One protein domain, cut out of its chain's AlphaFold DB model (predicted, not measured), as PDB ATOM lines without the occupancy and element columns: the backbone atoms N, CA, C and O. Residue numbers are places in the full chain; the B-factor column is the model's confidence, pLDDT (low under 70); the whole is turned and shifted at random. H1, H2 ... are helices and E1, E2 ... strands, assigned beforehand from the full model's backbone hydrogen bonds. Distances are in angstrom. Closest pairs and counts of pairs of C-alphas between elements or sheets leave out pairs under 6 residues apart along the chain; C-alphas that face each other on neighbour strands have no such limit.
ATOM      1  N   ASP A 438      12.167   8.745   8.541       87.56
ATOM      2  CA  ASP A 438      11.207   9.047   7.475       87.56
ATOM      3  C   ASP A 438      11.642   8.437   6.128       87.56
ATOM      4  O   ASP A 438      10.805   7.933   5.382       87.56
ATOM      5  N   GLN A 439      12.952   8.391   5.854       89.06
ATOM      6  CA  GLN A 439      13.538   7.738   4.673       89.06
ATOM      7  C   GLN A 439      13.607   6.196   4.776       89.06
ATOM      8  O   GLN A 439      13.941   5.525   3.797       89.06
ATOM      9  N   SER A 440      13.338   5.607   5.948       90.88
ATOM     10  CA  SER A 440      13.534   4.167   6.185       90.88
ATOM     11  C   SER A 440      12.510   3.272   5.471       90.88
ATOM     12  O   SER A 440      11.318   3.577   5.395       90.88
ATOM     13  N   LEU A 441      12.972   2.117   4.984       91.69
ATOM     14  CA  LEU A 441      12.206   1.243   4.089       91.69
ATOM     15  C   LEU A 441      11.666  -0.017   4.797       91.69
ATOM     16  O   LEU A 441      12.238  -0.467   5.794       91.69
ATOM     17  N   PRO A 442      10.594  -0.650   4.285       90.12
ATOM     18  CA  PRO A 442      10.181  -1.985   4.717       90.12
ATOM     19  C   PRO A 442      11.303  -3.021   4.546       90.12
ATOM     20  O   PRO A 442      12.018  -3.022   3.544       90.12
ATOM     21  N   VAL A 443      11.425  -3.962   5.488       89.88
ATOM     22  CA  VAL A 443      12.466  -5.016   5.458       89.88
ATOM     23  C   VAL A 443      12.372  -5.897   4.199       89.88
ATOM     24  O   VAL A 443      13.385  -6.394   3.713       89.88
ATOM     25  N   SER A 444      11.175  -6.023   3.617       87.25
ATOM     26  CA  SER A 444      10.918  -6.715   2.347       87.25
ATOM     27  C   SER A 444      11.619  -6.104   1.126       87.25
ATOM     28  O   SER A 444      11.716  -6.777   0.106       87.25
ATOM     29  N   HIS A 445      12.118  -4.864   1.203       88.62
ATOM     30  CA  HIS A 445      12.855  -4.225   0.104       88.62
ATOM     31  C   HIS A 445      14.343  -4.636   0.069       88.62
ATOM     32  O   HIS A 445      15.052  -4.315  -0.883       88.62
ATOM     33  N   MET A 446      14.846  -5.350   1.086       89.00
ATOM     34  CA  MET A 446      16.231  -5.829   1.110       89.00
ATOM     35  C   MET A 446      16.422  -7.093   0.265       89.00
ATOM     36  O   MET A 446      15.631  -8.033   0.331       89.00
ATOM     37  N   SER A 447      17.552  -7.183  -0.443       89.31
ATOM     38  CA  SER A 447      17.953  -8.414  -1.138       89.31
ATOM     39  C   SER A 447      18.041  -9.600  -0.165       89.31
ATOM     40  O   SER A 447      18.684  -9.490   0.887       89.31
ATOM     41  N   LEU A 448      17.478 -10.749  -0.548       86.81
ATOM     42  CA  LEU A 448      17.346 -11.929   0.316       86.81
ATOM     43  C   LEU A 448      18.694 -12.444   0.862       86.81
ATOM     44  O   LEU A 448      18.754 -12.900   2.002       86.81
ATOM     45  N   ALA A 449      19.790 -12.290   0.109       85.94
ATOM     46  CA  ALA A 449      21.144 -12.617   0.563       85.94
ATOM     47  C   ALA A 449      21.605 -11.738   1.748       85.94
ATOM     48  O   ALA A 449      21.921 -12.270   2.816       85.94
ATOM     49  N   LYS A 450      21.581 -10.400   1.603       86.12
ATOM     50  CA  LYS A 450      21.918  -9.462   2.695       86.12
ATOM     51  C   LYS A 450      21.001  -9.654   3.907       86.12
ATOM     52  O   LYS A 450      21.486  -9.701   5.035       86.12
ATOM     53  N   LEU A 451      19.693  -9.818   3.682       88.44
ATOM     54  CA  LEU A 451      18.721 -10.020   4.760       88.44
ATOM     55  C   LEU A 451      18.966 -11.336   5.513       88.44
ATOM     56  O   LEU A 451      18.968 -11.340   6.740       88.44
ATOM     57  N   SER A 452      19.243 -12.438   4.811       89.19
ATOM     58  CA  SER A 452      19.607 -13.722   5.428       89.19
ATOM     59  C   SER A 452      20.893 -13.615   6.261       89.19
ATOM     60  O   SER A 452      20.958 -14.127   7.384       89.19
ATOM     61  N   ARG A 453      21.899 -12.874   5.767       88.25
ATOM     62  CA  ARG A 453      23.154 -12.622   6.492       88.25
ATOM     63  C   ARG A 453      22.944 -11.777   7.753       88.25
ATOM     64  O   ARG A 453      23.449 -12.154   8.809       88.25
ATOM     65  N   LEU A 454      22.152 -10.706   7.682       89.00
ATOM     66  CA  LEU A 454      21.750  -9.911   8.852       89.00
ATOM     67  C   LEU A 454      20.938 -10.745   9.849       89.00
ATOM     68  O   LEU A 454      21.250 -10.743  11.039       89.00
ATOM     69  N   LYS A 455      19.959 -11.534   9.381       90.44
ATOM     70  CA  LYS A 455      19.189 -12.438  10.247       90.44
ATOM     71  C   LYS A 455      20.066 -13.505  10.914       90.44
ATOM     72  O   LYS A 455      19.764 -13.905  12.035       90.44
ATOM     73  N   GLN A 456      21.156 -13.949  10.282       88.44
ATOM     74  CA  GLN A 456      22.153 -14.810  10.928       88.44
ATOM     75  C   GLN A 456      22.925 -14.072  12.027       88.44
ATOM     76  O   GLN A 456      22.950 -14.549  13.157       88.44
ATOM     77  N   LEU A 457      23.549 -12.936  11.705       87.44
ATOM     78  CA  LEU A 457      24.443 -12.224  12.629       87.44
ATOM     79  C   LEU A 457      23.709 -11.604  13.830       87.44
ATOM     80  O   LEU A 457      24.300 -11.449  14.892       87.44
ATOM     81  N   LEU A 458      22.417 -11.299  13.684       88.62
ATOM     82  CA  LEU A 458      21.580 -10.706  14.731       88.62
ATOM     83  C   LEU A 458      20.688 -11.727  15.467       88.62
ATOM     84  O   LEU A 458      19.808 -11.318  16.215       88.62
ATOM     85  N   TYR A 459      20.888 -13.039  15.277       89.88
ATOM     86  CA  TYR A 459      20.064 -14.116  15.869       89.88
ATOM     87  C   TYR A 459      18.565 -14.082  15.470       89.88
ATOM     88  O   TYR A 459      17.720 -14.680  16.131       89.88
ATOM     89  N   LEU A 460      18.217 -13.434  14.352       91.00
ATOM     90  CA  LEU A 460      16.839 -13.271  13.858       91.00
ATOM     91  C   LEU A 460      16.394 -14.344  12.846       91.00
ATOM     92  O   LEU A 460      15.308 -14.225  12.286       91.00
ATOM     93  N   ARG A 461      17.193 -15.393  12.584       88.31
ATOM     94  CA  ARG A 461      16.880 -16.447  11.587       88.31
ATOM     95  C   ARG A 461      15.475 -17.038  11.723       88.31
ATOM     96  O   ARG A 461      14.822 -17.262  10.712       88.31
ATOM     97  N   ASN A 462      15.019 -17.255  12.955       89.81
ATOM     98  CA  ASN A 462      13.713 -17.852  13.252       89.81
ATOM     99  C   ASN A 462      12.626 -16.804  13.558       89.81
ATOM    100  O   ASN A 462      11.511 -17.168  13.932       89.81
ATOM    101  N   VAL A 463      12.935 -15.510  13.412       92.00
ATOM    102  CA  VAL A 463      11.981 -14.408  13.581       92.00
ATOM    103  C   VAL A 463      11.321 -14.108  12.231       92.00
ATOM    104  O   VAL A 463      11.968 -13.732  11.245       92.00
ATOM    105  N   THR A 464      10.008 -14.305  12.204       91.81
ATOM    106  CA  THR A 464       9.133 -14.063  11.055       91.81
ATOM    107  C   THR A 464       9.016 -12.577  10.755       91.81
ATOM    108  O   THR A 464       9.085 -11.728  11.647       91.81
ATOM    109  N   ASP A 465       8.768 -12.251   9.491       89.94
ATOM    110  CA  ASP A 465       8.620 -10.860   9.057       89.94
ATOM    111  C   ASP A 465       7.351 -10.205   9.636       89.94
ATOM    112  O   ASP A 465       7.319  -8.999   9.853       89.94
ATOM    113  N   VAL A 466       6.351 -11.005  10.031       91.81
ATOM    114  CA  VAL A 466       5.194 -10.554  10.827       91.81
ATOM    115  C   VAL A 466       5.633 -10.009  12.193       91.81
ATOM    116  O   VAL A 466       5.146  -8.961  12.620       91.81
ATOM    117  N   THR A 467       6.569 -10.676  12.874       93.44
ATOM    118  CA  THR A 467       7.115 -10.203  14.157       93.44
ATOM    119  C   THR A 467       8.046  -9.002  13.975       93.44
ATOM    120  O   THR A 467       7.959  -8.065  14.767       93.44
ATOM    121  N   LEU A 468       8.868  -8.969  12.918       92.75
ATOM    122  CA  LEU A 468       9.687  -7.791  12.586       92.75
ATOM    123  C   LEU A 468       8.807  -6.552  12.349       92.75
ATOM    124  O   LEU A 468       9.042  -5.509  12.957       92.75
ATOM    125  N   ASN A 469       7.739  -6.699  11.559       91.81
ATOM    126  CA  ASN A 469       6.772  -5.634  11.296       91.81
ATOM    127  C   ASN A 469       6.016  -5.213  12.570       91.81
ATOM    128  O   ASN A 469       5.851  -4.020  12.806       91.81
ATOM    129  N   ARG A 470       5.614  -6.153  13.444       91.81
ATOM    130  CA  ARG A 470       5.019  -5.837  14.765       91.81
ATOM    131  C   ARG A 470       5.939  -4.974  15.632       91.81
ATOM    132  O   ARG A 470       5.467  -4.059  16.300       91.81
ATOM    133  N   TYR A 471       7.240  -5.245  15.614       93.56
ATOM    134  CA  TYR A 471       8.237  -4.462  16.345       93.56
ATOM    135  C   TYR A 471       8.716  -3.204  15.593       93.56
ATOM    136  O   TYR A 471       9.642  -2.543  16.057       93.56
ATOM    137  N   ASN A 472       8.080  -2.848  14.467       92.69
ATOM    138  CA  ASN A 472       8.455  -1.729  13.597       92.69
ATOM    139  C   ASN A 472       9.927  -1.770  13.129       92.69
ATOM    140  O   ASN A 472      10.521  -0.726  12.860       92.69
ATOM    141  N   VAL A 473      10.531  -2.958  13.014       94.25
ATOM    142  CA  VAL A 473      11.883  -3.105  12.452       94.25
ATOM    143  C   VAL A 473      11.849  -2.703  10.977       94.25
ATOM    144  O   VAL A 473      10.982  -3.153  10.229       94.25
ATOM    145  N   ARG A 474      12.794  -1.858  10.554       93.38
ATOM    146  CA  ARG A 474      12.894  -1.332   9.182       93.38
ATOM    147  C   ARG A 474      14.287  -1.557   8.595       93.38
ATOM    148  O   ARG A 474      15.221  -1.902   9.314       93.38
ATOM    149  N   ALA A 475      14.426  -1.375   7.289       92.75
ATOM    150  CA  ALA A 475      15.703  -1.338   6.587       92.75
ATOM    151  C   ALA A 475      16.216   0.104   6.457       92.75
ATOM    152  O   ALA A 475      15.430   1.051   6.357       92.75
ATOM    153  N   LEU A 476      17.540   0.269   6.419       90.12
ATOM    154  CA  LEU A 476      18.162   1.533   6.019       90.12
ATOM    155  C   LEU A 476      17.845   1.877   4.548       90.12
ATOM    156  O   LEU A 476      17.696   0.954   3.742       90.12
ATOM    157  N   PRO A 477      17.850   3.171   4.165       88.19
ATOM    158  CA  PRO A 477      17.723   3.594   2.764       88.19
ATOM    159  C   PRO A 477      18.775   2.949   1.842       88.19
ATOM    160  O   PRO A 477      18.493   2.621   0.694       88.19
ATOM    161  N   SER A 478      19.975   2.696   2.373       86.06
ATOM    162  CA  SER A 478      21.117   2.040   1.719       86.06
ATOM    163  C   SER A 478      20.989   0.513   1.555       86.06
ATOM    164  O   SER A 478      21.851  -0.110   0.931       86.06
ATOM    165  N   LEU A 479      19.929  -0.114   2.090       86.19
ATOM    166  CA  LEU A 479      19.649  -1.558   1.988       86.19
ATOM    167  C   LEU A 479      20.852  -2.455   2.372       86.19
ATOM    168  O   LEU A 479      21.105  -3.504   1.772       86.19
ATOM    169  N   ASP A 480      21.605  -2.032   3.384       86.94
ATOM    170  CA  ASP A 480      22.820  -2.649   3.936       86.94
ATOM    171  C   ASP A 480      22.706  -2.985   5.438       86.94
ATOM    172  O   ASP A 480      23.546  -3.705   5.979       86.94
ATOM    173  N   GLY A 481      21.651  -2.515   6.108       90.25
ATOM    174  CA  GLY A 481      21.435  -2.709   7.538       90.25
ATOM    175  C   GLY A 481      19.979  -2.582   7.983       90.25
ATOM    176  O   GLY A 481      19.107  -2.159   7.221       90.25
ATOM    177  N   LEU A 482      19.737  -2.957   9.241       93.75
ATOM    178  CA  LEU A 482      18.429  -2.900   9.903       93.75
ATOM    179  C   LEU A 482      18.381  -1.795  10.965       93.75
ATOM    180  O   LEU A 482      19.384  -1.495  11.613       93.75
ATOM    181  N   ILE A 483      17.188  -1.240  11.167       93.25
ATOM    182  CA  ILE A 483      16.860  -0.218  12.160       93.25
ATOM    183  C   ILE A 483      15.893  -0.818  13.184       93.25
ATOM    184  O   ILE A 483      14.814  -1.300  12.833       93.25
ATOM    185  N   PHE A 484      16.267  -0.738  14.458       93.38
ATOM    186  CA  PHE A 484      15.488  -1.177  15.610       93.38
ATOM    187  C   PHE A 484      14.996   0.055  16.393       93.38
ATOM    188  O   PHE A 484      15.800   0.709  17.069       93.38
ATOM    189  N   PRO A 485      13.702   0.410  16.305       91.88
ATOM    190  CA  PRO A 485      13.161   1.601  16.956       91.88
ATOM    191  C   PRO A 485      13.045   1.452  18.479       91.88
ATOM    192  O   PRO A 485      12.541   0.457  19.000       91.88
ATOM    193  N   ARG A 486      13.474   2.482  19.208       88.94
ATOM    194  CA  ARG A 486      13.350   2.599  20.665       88.94
ATOM    195  C   ARG A 486      12.360   3.706  21.004       88.94
ATOM    196  O   ARG A 486      12.457   4.827  20.506       88.94
ATOM    197  N   TYR A 487      11.417   3.391  21.880       86.19
ATOM    198  CA  TYR A 487      10.315   4.277  22.241       86.19
ATOM    199  C   TYR A 487      10.467   4.760  23.685       86.19
ATOM    200  O   TYR A 487      10.955   4.028  24.549       86.19
ATOM    201  N   SER A 488      10.079   6.012  23.924       76.12
ATOM    202  CA  SER A 488       9.867   6.570  25.264       76.12
ATOM    203  C   SER A 488       8.384   6.462  25.648       76.12
ATOM    204  O   SER A 488       7.561   6.077  24.818       76.12
ATOM    205  N   VAL A 489       8.019   6.826  26.883       64.12
ATOM    206  CA  VAL A 489       6.602   6.898  27.299       64.12
ATOM    207  C   VAL A 489       5.828   7.953  26.505       64.12
ATOM    208  O   VAL A 489       4.665   7.739  26.172       64.12
ATOM    209  N   THR A 490       6.460   9.075  26.146       58.41
ATOM    210  CA  THR A 490       5.812  10.100  25.319       58.41
ATOM    211  C   THR A 490       5.882   9.700  23.847       58.41
ATOM    212  O   THR A 490       6.735  10.184  23.104       58.41
ATOM    213  N   LEU A 491       4.997   8.789  23.441       63.47
ATOM    214  CA  LEU A 491       4.832   8.348  22.057       63.47
ATOM    215  C   LEU A 491       4.475   9.550  21.161       63.47
ATOM    216  O   LEU A 491       3.353  10.050  21.192       63.47
ATOM    217  N   GLU A 492       5.443  10.043  20.382       56.94
ATOM    218  CA  GLU A 492       5.240  11.173  19.467       56.94
ATOM    219  C   GLU A 492       4.464  10.677  18.235       56.94
ATOM    220  O   GLU A 492       4.970   9.886  17.440       56.94
ATOM    221  N   MET A 493       3.205  11.100  18.104       51.38
ATOM    222  CA  MET A 493       2.321  10.703  17.004       51.38
ATOM    223  C   MET A 493       2.522  11.611  15.788       51.38
ATOM    224  O   MET A 493       2.516  12.834  15.916       51.38
ATOM    225  N   MET A 494       2.624  11.020  14.598       43.62
ATOM    226  CA  MET A 494       2.546  11.735  13.324       43.62
ATOM    227  C   MET A 494       1.488  11.064  12.444       43.62
ATOM    228  O   MET A 494       1.691   9.967  11.918       43.62
ATOM    229  N   GLY A 495       0.325  11.709  12.324       54.47
ATOM    230  CA  GLY A 495      -0.853  11.099  11.709       54.47
ATOM    231  C   GLY A 495      -1.254   9.821  12.451       54.47
ATOM    232  O   GLY A 495      -1.567   9.862  13.636       54.47
ATOM    233  N   SER A 496      -1.217   8.684  11.755       52.00
ATOM    234  CA  SER A 496      -1.538   7.359  12.300       52.00
ATOM    235  C   SER A 496      -0.322   6.529  12.744       52.00
ATOM    236  O   SER A 496      -0.500   5.381  13.150       52.00
ATOM    237  N   GLN A 497       0.908   7.060  12.670       61.31
ATOM    238  CA  GLN A 497       2.126   6.327  13.041       61.31
ATOM    239  C   GLN A 497       2.811   6.900  14.289       61.31
ATOM    240  O   GLN A 497       2.946   8.111  14.462       61.31
ATOM    241  N   ILE A 498       3.296   5.990  15.138       76.69
ATOM    242  CA  ILE A 498       4.103   6.288  16.325       76.69
ATOM    243  C   ILE A 498       5.562   6.480  15.891       76.69
ATOM    244  O   ILE A 498       6.187   5.528  15.407       76.69
ATOM    245  N   ARG A 499       6.140   7.666  16.108       80.69
ATOM    246  CA  ARG A 499       7.581   7.880  15.912       80.69
ATOM    247  C   ARG A 499       8.404   7.280  17.060       80.69
ATOM    248  O   ARG A 499       8.019   7.399  18.227       80.69
ATOM    249  N   PRO A 500       9.551   6.648  16.758       86.12
ATOM    250  CA  PRO A 500      10.533   6.302  17.773       86.12
ATOM    251  C   PRO A 500      11.196   7.559  18.335       86.12
ATOM    252  O   PRO A 500      11.344   8.567  17.651       86.12
ATOM    253  N   SER A 501      11.635   7.475  19.587       80.50
ATOM    254  CA  SER A 501      12.394   8.544  20.248       80.50
ATOM    255  C   SER A 501      13.916   8.315  20.168       80.50
ATOM    256  O   SER A 501      14.685   9.180  20.571       80.50
ATOM    257  N   GLY A 502      14.339   7.156  19.647       86.69
ATOM    258  CA  GLY A 502      15.719   6.813  19.309       86.69
ATOM    259  C   GLY A 502      15.787   5.562  18.430       86.69
ATOM    260  O   GLY A 502      14.844   4.772  18.381       86.69
ATOM    261  N   LEU A 503      16.905   5.353  17.744       87.81
ATOM    262  CA  LEU A 503      17.149   4.250  16.816       87.81
ATOM    263  C   LEU A 503      18.421   3.498  17.224       87.81
ATOM    264  O   LEU A 503      19.438   4.124  17.517       87.81
ATOM    265  N   LYS A 504      18.396   2.161  17.180       89.50
ATOM    266  CA  LYS A 504      19.615   1.346  17.057       89.50
ATOM    267  C   LYS A 504      19.719   0.863  15.615       89.50
ATOM    268  O   LYS A 504      18.795   0.235  15.108       89.50
ATOM    269  N   ILE A 505      20.836   1.147  14.967       89.94
ATOM    270  CA  ILE A 505      21.120   0.806  13.575       89.94
ATOM    271  C   ILE A 505      22.160  -0.314  13.577       89.94
ATOM    272  O   ILE A 505      23.094  -0.281  14.369       89.94
ATOM    273  N   CYS A 506      22.002  -1.318  12.719       90.06
ATOM    274  CA  CYS A 506      22.934  -2.436  12.564       90.06
ATOM    275  C   CYS A 506      23.299  -2.578  11.082       90.06
ATOM    276  O   CYS A 506      22.516  -3.149  10.320       90.06
ATOM    277  N   ARG A 507      24.459  -2.047  10.670       89.62
ATOM    278  CA  ARG A 507      24.965  -2.125   9.284       89.62
ATOM    279  C   ARG A 507      25.846  -3.354   9.093       89.62
ATOM    280  O   ARG A 507      26.634  -3.679   9.980       89.62
ATOM    281  N   LEU A 508      25.753  -4.005   7.934       86.81
ATOM    282  CA  LEU A 508      26.794  -4.933   7.487       86.81
ATOM    283  C   LEU A 508      28.074  -4.147   7.190       86.81
ATOM    284  O   LEU A 508      28.031  -3.144   6.483       86.81
ATOM    285  N   VAL A 509      29.207  -4.625   7.701       83.56
ATOM    286  CA  VAL A 509      30.531  -4.063   7.409       83.56
ATOM    287  C   VAL A 509      31.432  -5.178   6.904       83.56
ATOM    288  O   VAL A 509      31.500  -6.255   7.495       83.56
ATOM    289  N   GLU A 510      32.126  -4.932   5.800       77.06
ATOM    290  CA  GLU A 510      33.141  -5.845   5.284       77.06
ATOM    291  C   GLU A 510      34.494  -5.498   5.909       77.06
ATOM    292  O   GLU A 510      34.988  -4.378   5.796       77.06
ATOM    293  N   THR A 511      35.082  -6.465   6.609       70.75
ATOM    294  CA  THR A 511      36.461  -6.402   7.105       70.75
ATOM    295  C   THR A 511      37.303  -7.420   6.346       70.75
ATOM    296  O   THR A 511      36.758  -8.388   5.819       70.75
ATOM    297  N   ILE A 512      38.626  -7.225   6.321       69.62
ATOM    298  CA  ILE A 512      39.585  -7.903   5.422       69.62
ATOM    299  C   ILE A 512      39.375  -9.430   5.309       69.62
ATOM    300  O   ILE A 512      39.548  -9.976   4.226       69.62
ATOM    301  N   ASN A 513      38.949 -10.103   6.389       58.72
ATOM    302  CA  ASN A 513      38.697 -11.551   6.405       58.72
ATOM    303  C   ASN A 513      37.222 -11.961   6.633       58.72
ATOM    304  O   ASN A 513      36.902 -13.138   6.477       58.72
ATOM    305  N   MET A 514      36.319 -11.058   7.047       72.31
ATOM    306  CA  MET A 514      34.926 -11.395   7.398       72.31
ATOM    307  C   MET A 514      33.950 -10.217   7.258       72.31
ATOM    308  O   MET A 514      34.243  -9.091   7.655       72.31
ATOM    309  N   MET A 515      32.720 -10.515   6.825       73.44
ATOM    310  CA  MET A 515      31.580  -9.597   6.929       73.44
ATOM    311  C   MET A 515      30.957  -9.666   8.336       73.44
ATOM    312  O   MET A 515      30.434 -10.716   8.733       73.44
ATOM    313  N   THR A 516      31.000  -8.553   9.065       77.88
ATOM    314  CA  THR A 516      30.526  -8.367  10.447       77.88
ATOM    315  C   THR A 516      29.306  -7.432  10.496       77.88
ATOM    316  O   THR A 516      28.772  -7.035   9.458       77.88
ATOM    317  N   VAL A 517      28.826  -7.107  11.702       83.81
ATOM    318  CA  VAL A 517      27.859  -6.021  11.936       83.81
ATOM    319  C   VAL A 517      28.529  -4.951  12.788       83.81
ATOM    320  O   VAL A 517      29.151  -5.287  13.795       83.81
ATOM    321  N   ALA A 518      28.361  -3.685  12.413       80.50
ATOM    322  CA  ALA A 518      28.604  -2.544  13.290       80.50
ATOM    323  C   ALA A 518      27.260  -1.983  13.771       80.50
ATOM    324  O   ALA A 518      26.341  -1.815  12.958       80.50
ATOM    325  N   ASP A 519      27.140  -1.696  15.069       82.31
ATOM    326  CA  ASP A 519      25.962  -1.056  15.645       82.31
ATOM    327  C   ASP A 519      26.192   0.409  16.047       82.31
ATOM    328  O   ASP A 519      27.243   0.810  16.538       82.31
ATOM    329  N   GLU A 520      25.176   1.228  15.788       83.00
ATOM    330  CA  GLU A 520      25.143   2.671  16.031       83.00
ATOM    331  C   GLU A 520      23.836   3.015  16.765       83.00
ATOM    332  O   GLU A 520      22.802   2.385  16.527       83.00
ATOM    333  N   VAL A 521      23.858   4.000  17.668       80.44
ATOM    334  CA  VAL A 521      22.669   4.434  18.423       80.44
ATOM    335  C   VAL A 521      22.490   5.944  18.298       80.44
ATOM    336  O   VAL A 521      23.377   6.707  18.686       80.44
ATOM    337  N   LEU A 522      21.330   6.356  17.781       75.44
ATOM    338  CA  LEU A 522      20.949   7.753  17.565       75.44
ATOM    339  C   LEU A 522      19.696   8.114  18.393       75.44
ATOM    340  O   LEU A 522      18.729   7.353  18.357       75.44
ATOM    341  N   PRO A 523      19.664   9.260  19.101       70.19
ATOM    342  CA  PRO A 523      20.818  10.092  19.445       70.19
ATOM    343  C   PRO A 523      21.779   9.340  20.390       70.19
ATOM    344  O   PRO A 523      21.453   8.281  20.928       70.19
ATOM    345  N   SER A 524      22.990   9.873  20.580       62.06
ATOM    346  CA  SER A 524      24.058   9.172  21.307       62.06
ATOM    347  C   SER A 524      23.660   8.803  22.741       62.06
ATOM    348  O   SER A 524      23.086   9.620  23.460       62.06
ATOM    349  N   VAL A 525      24.051   7.597  23.164       54.06
ATOM    350  CA  VAL A 525      23.615   6.872  24.380       54.06
ATOM    351  C   VAL A 525      23.560   7.701  25.677       54.06
ATOM    352  O   VAL A 525      22.704   7.452  26.520       54.06
ATOM    353  N   SER A 526      24.415   8.713  25.841       51.03
ATOM    354  CA  SER A 526      24.401   9.635  26.989       51.03
ATOM    355  C   SER A 526      23.160  10.539  27.091       51.03
ATOM    356  O   SER A 526      22.974  11.179  28.121       51.03
ATOM    357  N   THR A 527      22.327  10.616  26.048       51.22
ATOM    358  CA  THR A 527      21.222  11.592  25.932       51.22
ATOM    359  C   THR A 527      19.820  10.977  25.894       51.22
ATOM    360  O   THR A 527      18.842  11.716  25.980       51.22
ATOM    361  N   PHE A 528      19.677   9.649  25.777       64.06
ATOM    362  CA  PHE A 528      18.376   9.029  25.508       64.06
ATOM    363  C   PHE A 528      18.187   7.633  26.129       64.06
ATOM    364  O   PHE A 528      19.077   6.787  26.080       64.06
ATOM    365  N   ASN A 529      16.987   7.384  26.671       66.19
ATOM    366  CA  ASN A 529      16.653   6.215  27.498       66.19
ATOM    367  C   ASN A 529      15.334   5.529  27.079       66.19
ATOM    368  O   ASN A 529      14.478   5.245  27.911       66.19
ATOM    369  N   GLY A 530      15.139   5.276  25.782       77.12
ATOM    370  CA  GLY A 530      14.002   4.486  25.291       77.12
ATOM    371  C   GLY A 530      14.275   2.985  25.204       77.12
ATOM    372  O   GLY A 530      15.422   2.545  25.087       77.12
ATOM    373  N   MET A 531      13.200   2.199  25.187       87.31
ATOM    374  CA  MET A 531      13.232   0.735  25.101       87.31
ATOM    375  C   MET A 531      12.665   0.246  23.762       87.31
ATOM    376  O   MET A 531      11.696   0.800  23.237       87.31
ATOM    377  N   PHE A 532      13.254  -0.811  23.195       91.62
ATOM    378  CA  PHE A 532      12.717  -1.464  21.992       91.62
ATOM    379  C   PHE A 532      11.553  -2.388  22.386       91.62
ATOM    380  O   PHE A 532      11.661  -3.154  23.346       91.62
ATOM    381  N   GLY A 533      10.437  -2.286  21.657       90.25
ATOM    382  CA  GLY A 533       9.186  -3.003  21.942       90.25
ATOM    383  C   GLY A 533       8.183  -2.276  22.844       90.25
ATOM    384  O   GLY A 533       7.065  -2.758  22.988       90.25
ATOM    385  N   TYR A 534       8.529  -1.125  23.435       88.88
ATOM    386  CA  TYR A 534       7.633  -0.429  24.377       88.88
ATOM    387  C   TYR A 534       6.352   0.126  23.722       88.88
ATOM    388  O   TYR A 534       5.327   0.267  24.379       88.88
ATOM    389  N   HIS A 535       6.350   0.349  22.404       89.12
ATOM    390  CA  HIS A 535       5.151   0.721  21.637       89.12
ATOM    391  C   HIS A 535       4.079  -0.382  21.560       89.12
ATOM    392  O   HIS A 535       2.996  -0.137  21.035       89.12
ATOM    393  N   LEU A 536       4.379  -1.599  22.032       89.44
ATOM    394  CA  LEU A 536       3.427  -2.710  22.113       89.44
ATOM    395  C   LEU A 536       2.663  -2.766  23.444       89.44
ATOM    396  O   LEU A 536       1.702  -3.528  23.527       89.44
ATOM    397  N   VAL A 537       3.083  -1.992  24.455       86.88
ATOM    398  CA  VAL A 537       2.460  -1.955  25.789       86.88
ATOM    399  C   VAL A 537       1.038  -1.405  25.700       86.88
ATOM    400  O   VAL A 537       0.790  -0.378  25.067       86.88
TER     401      VAL A 537
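This is residues 438 to 537 of the 920 residues of the protein "Twinkle protein, mitochondrial" of Trichinella zimbabwensis (UniProt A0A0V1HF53). A long three-stranded antiparallel sheet, E1 - E4 - E5, has helix H1 lying across one face, and the short hairpin E2 and E3 lies at the opposite end of the long axis from the turn between E4 and E5. Loops and the small helix H2 fill out the rest, and the last stretch, residues 523 to 537, loops away from E5 and comes back to pair with E1 through residues 531 to 532. The printed part has 100 residues, with two named helices and five named strands in the order H1 H2 E1 E2 E3 E4 E5. The class is mixed, helices and strands, though under half of the residues, 48, are in named elements. The whole is compact, with a radius of gyration of the C-alphas of 13.9 A and spans of 43 by 31 by 24 A.

H1, residues 448 to 457, is on the sheet of E1, residues 481 to 487, E4, residues 502 to 511, and E5, residues 514 to 522, making two layers, a helix on one face of a sheet. Its height over the sheet is 7.9 A; it lies over E4 and runs across the strands, at 78 degrees to E4 on the local plane. The closest C-alphas of H1 and E5 are those of Leu 457 and Val 517, 7.1 A apart. H2, residues 465 to 470, is not on this sheet and is apart from H1. In both helices every O i to N i+4 pair is within hydrogen-bond range. Residues 474 to 475 pair with residues 482 to 483 of E1, antiparallel. E1 and E4 are antiparallel at 160 degrees, with N 484 and O 504 at 2.8 A. E2, residues 492 to 494, and E3, residues 497 to 499, form a hairpin, with N 499 and O 492 at 2.8 A. E3 runs on into E4 across a break of 2 residues, at 74 degrees. E4 and E5 form a hairpin, antiparallel at 158 degrees, with N 505 and O 520 at 2.8 A.

H1 begins at C-alpha 448, (17.346, -11.929, 0.316), and is 14.2 A long; H2 measures 8.4 A. E1 is 19.7 A long, E2 6.7 A and E3 6.4 A. E4 is 27.5 A long, and E5, 25.8 A, ends at C-alpha 522, (20.949, 7.753, 17.565).

The two C-alphas farthest apart, those of Gly 495 and Asn 513, are 45.9 A apart. The printed part has no cut, and no link is long. Mean pLDDT of the printed part is 82.1; residues 489 to 497, 512 to 513 and 524 to 529 are under 70.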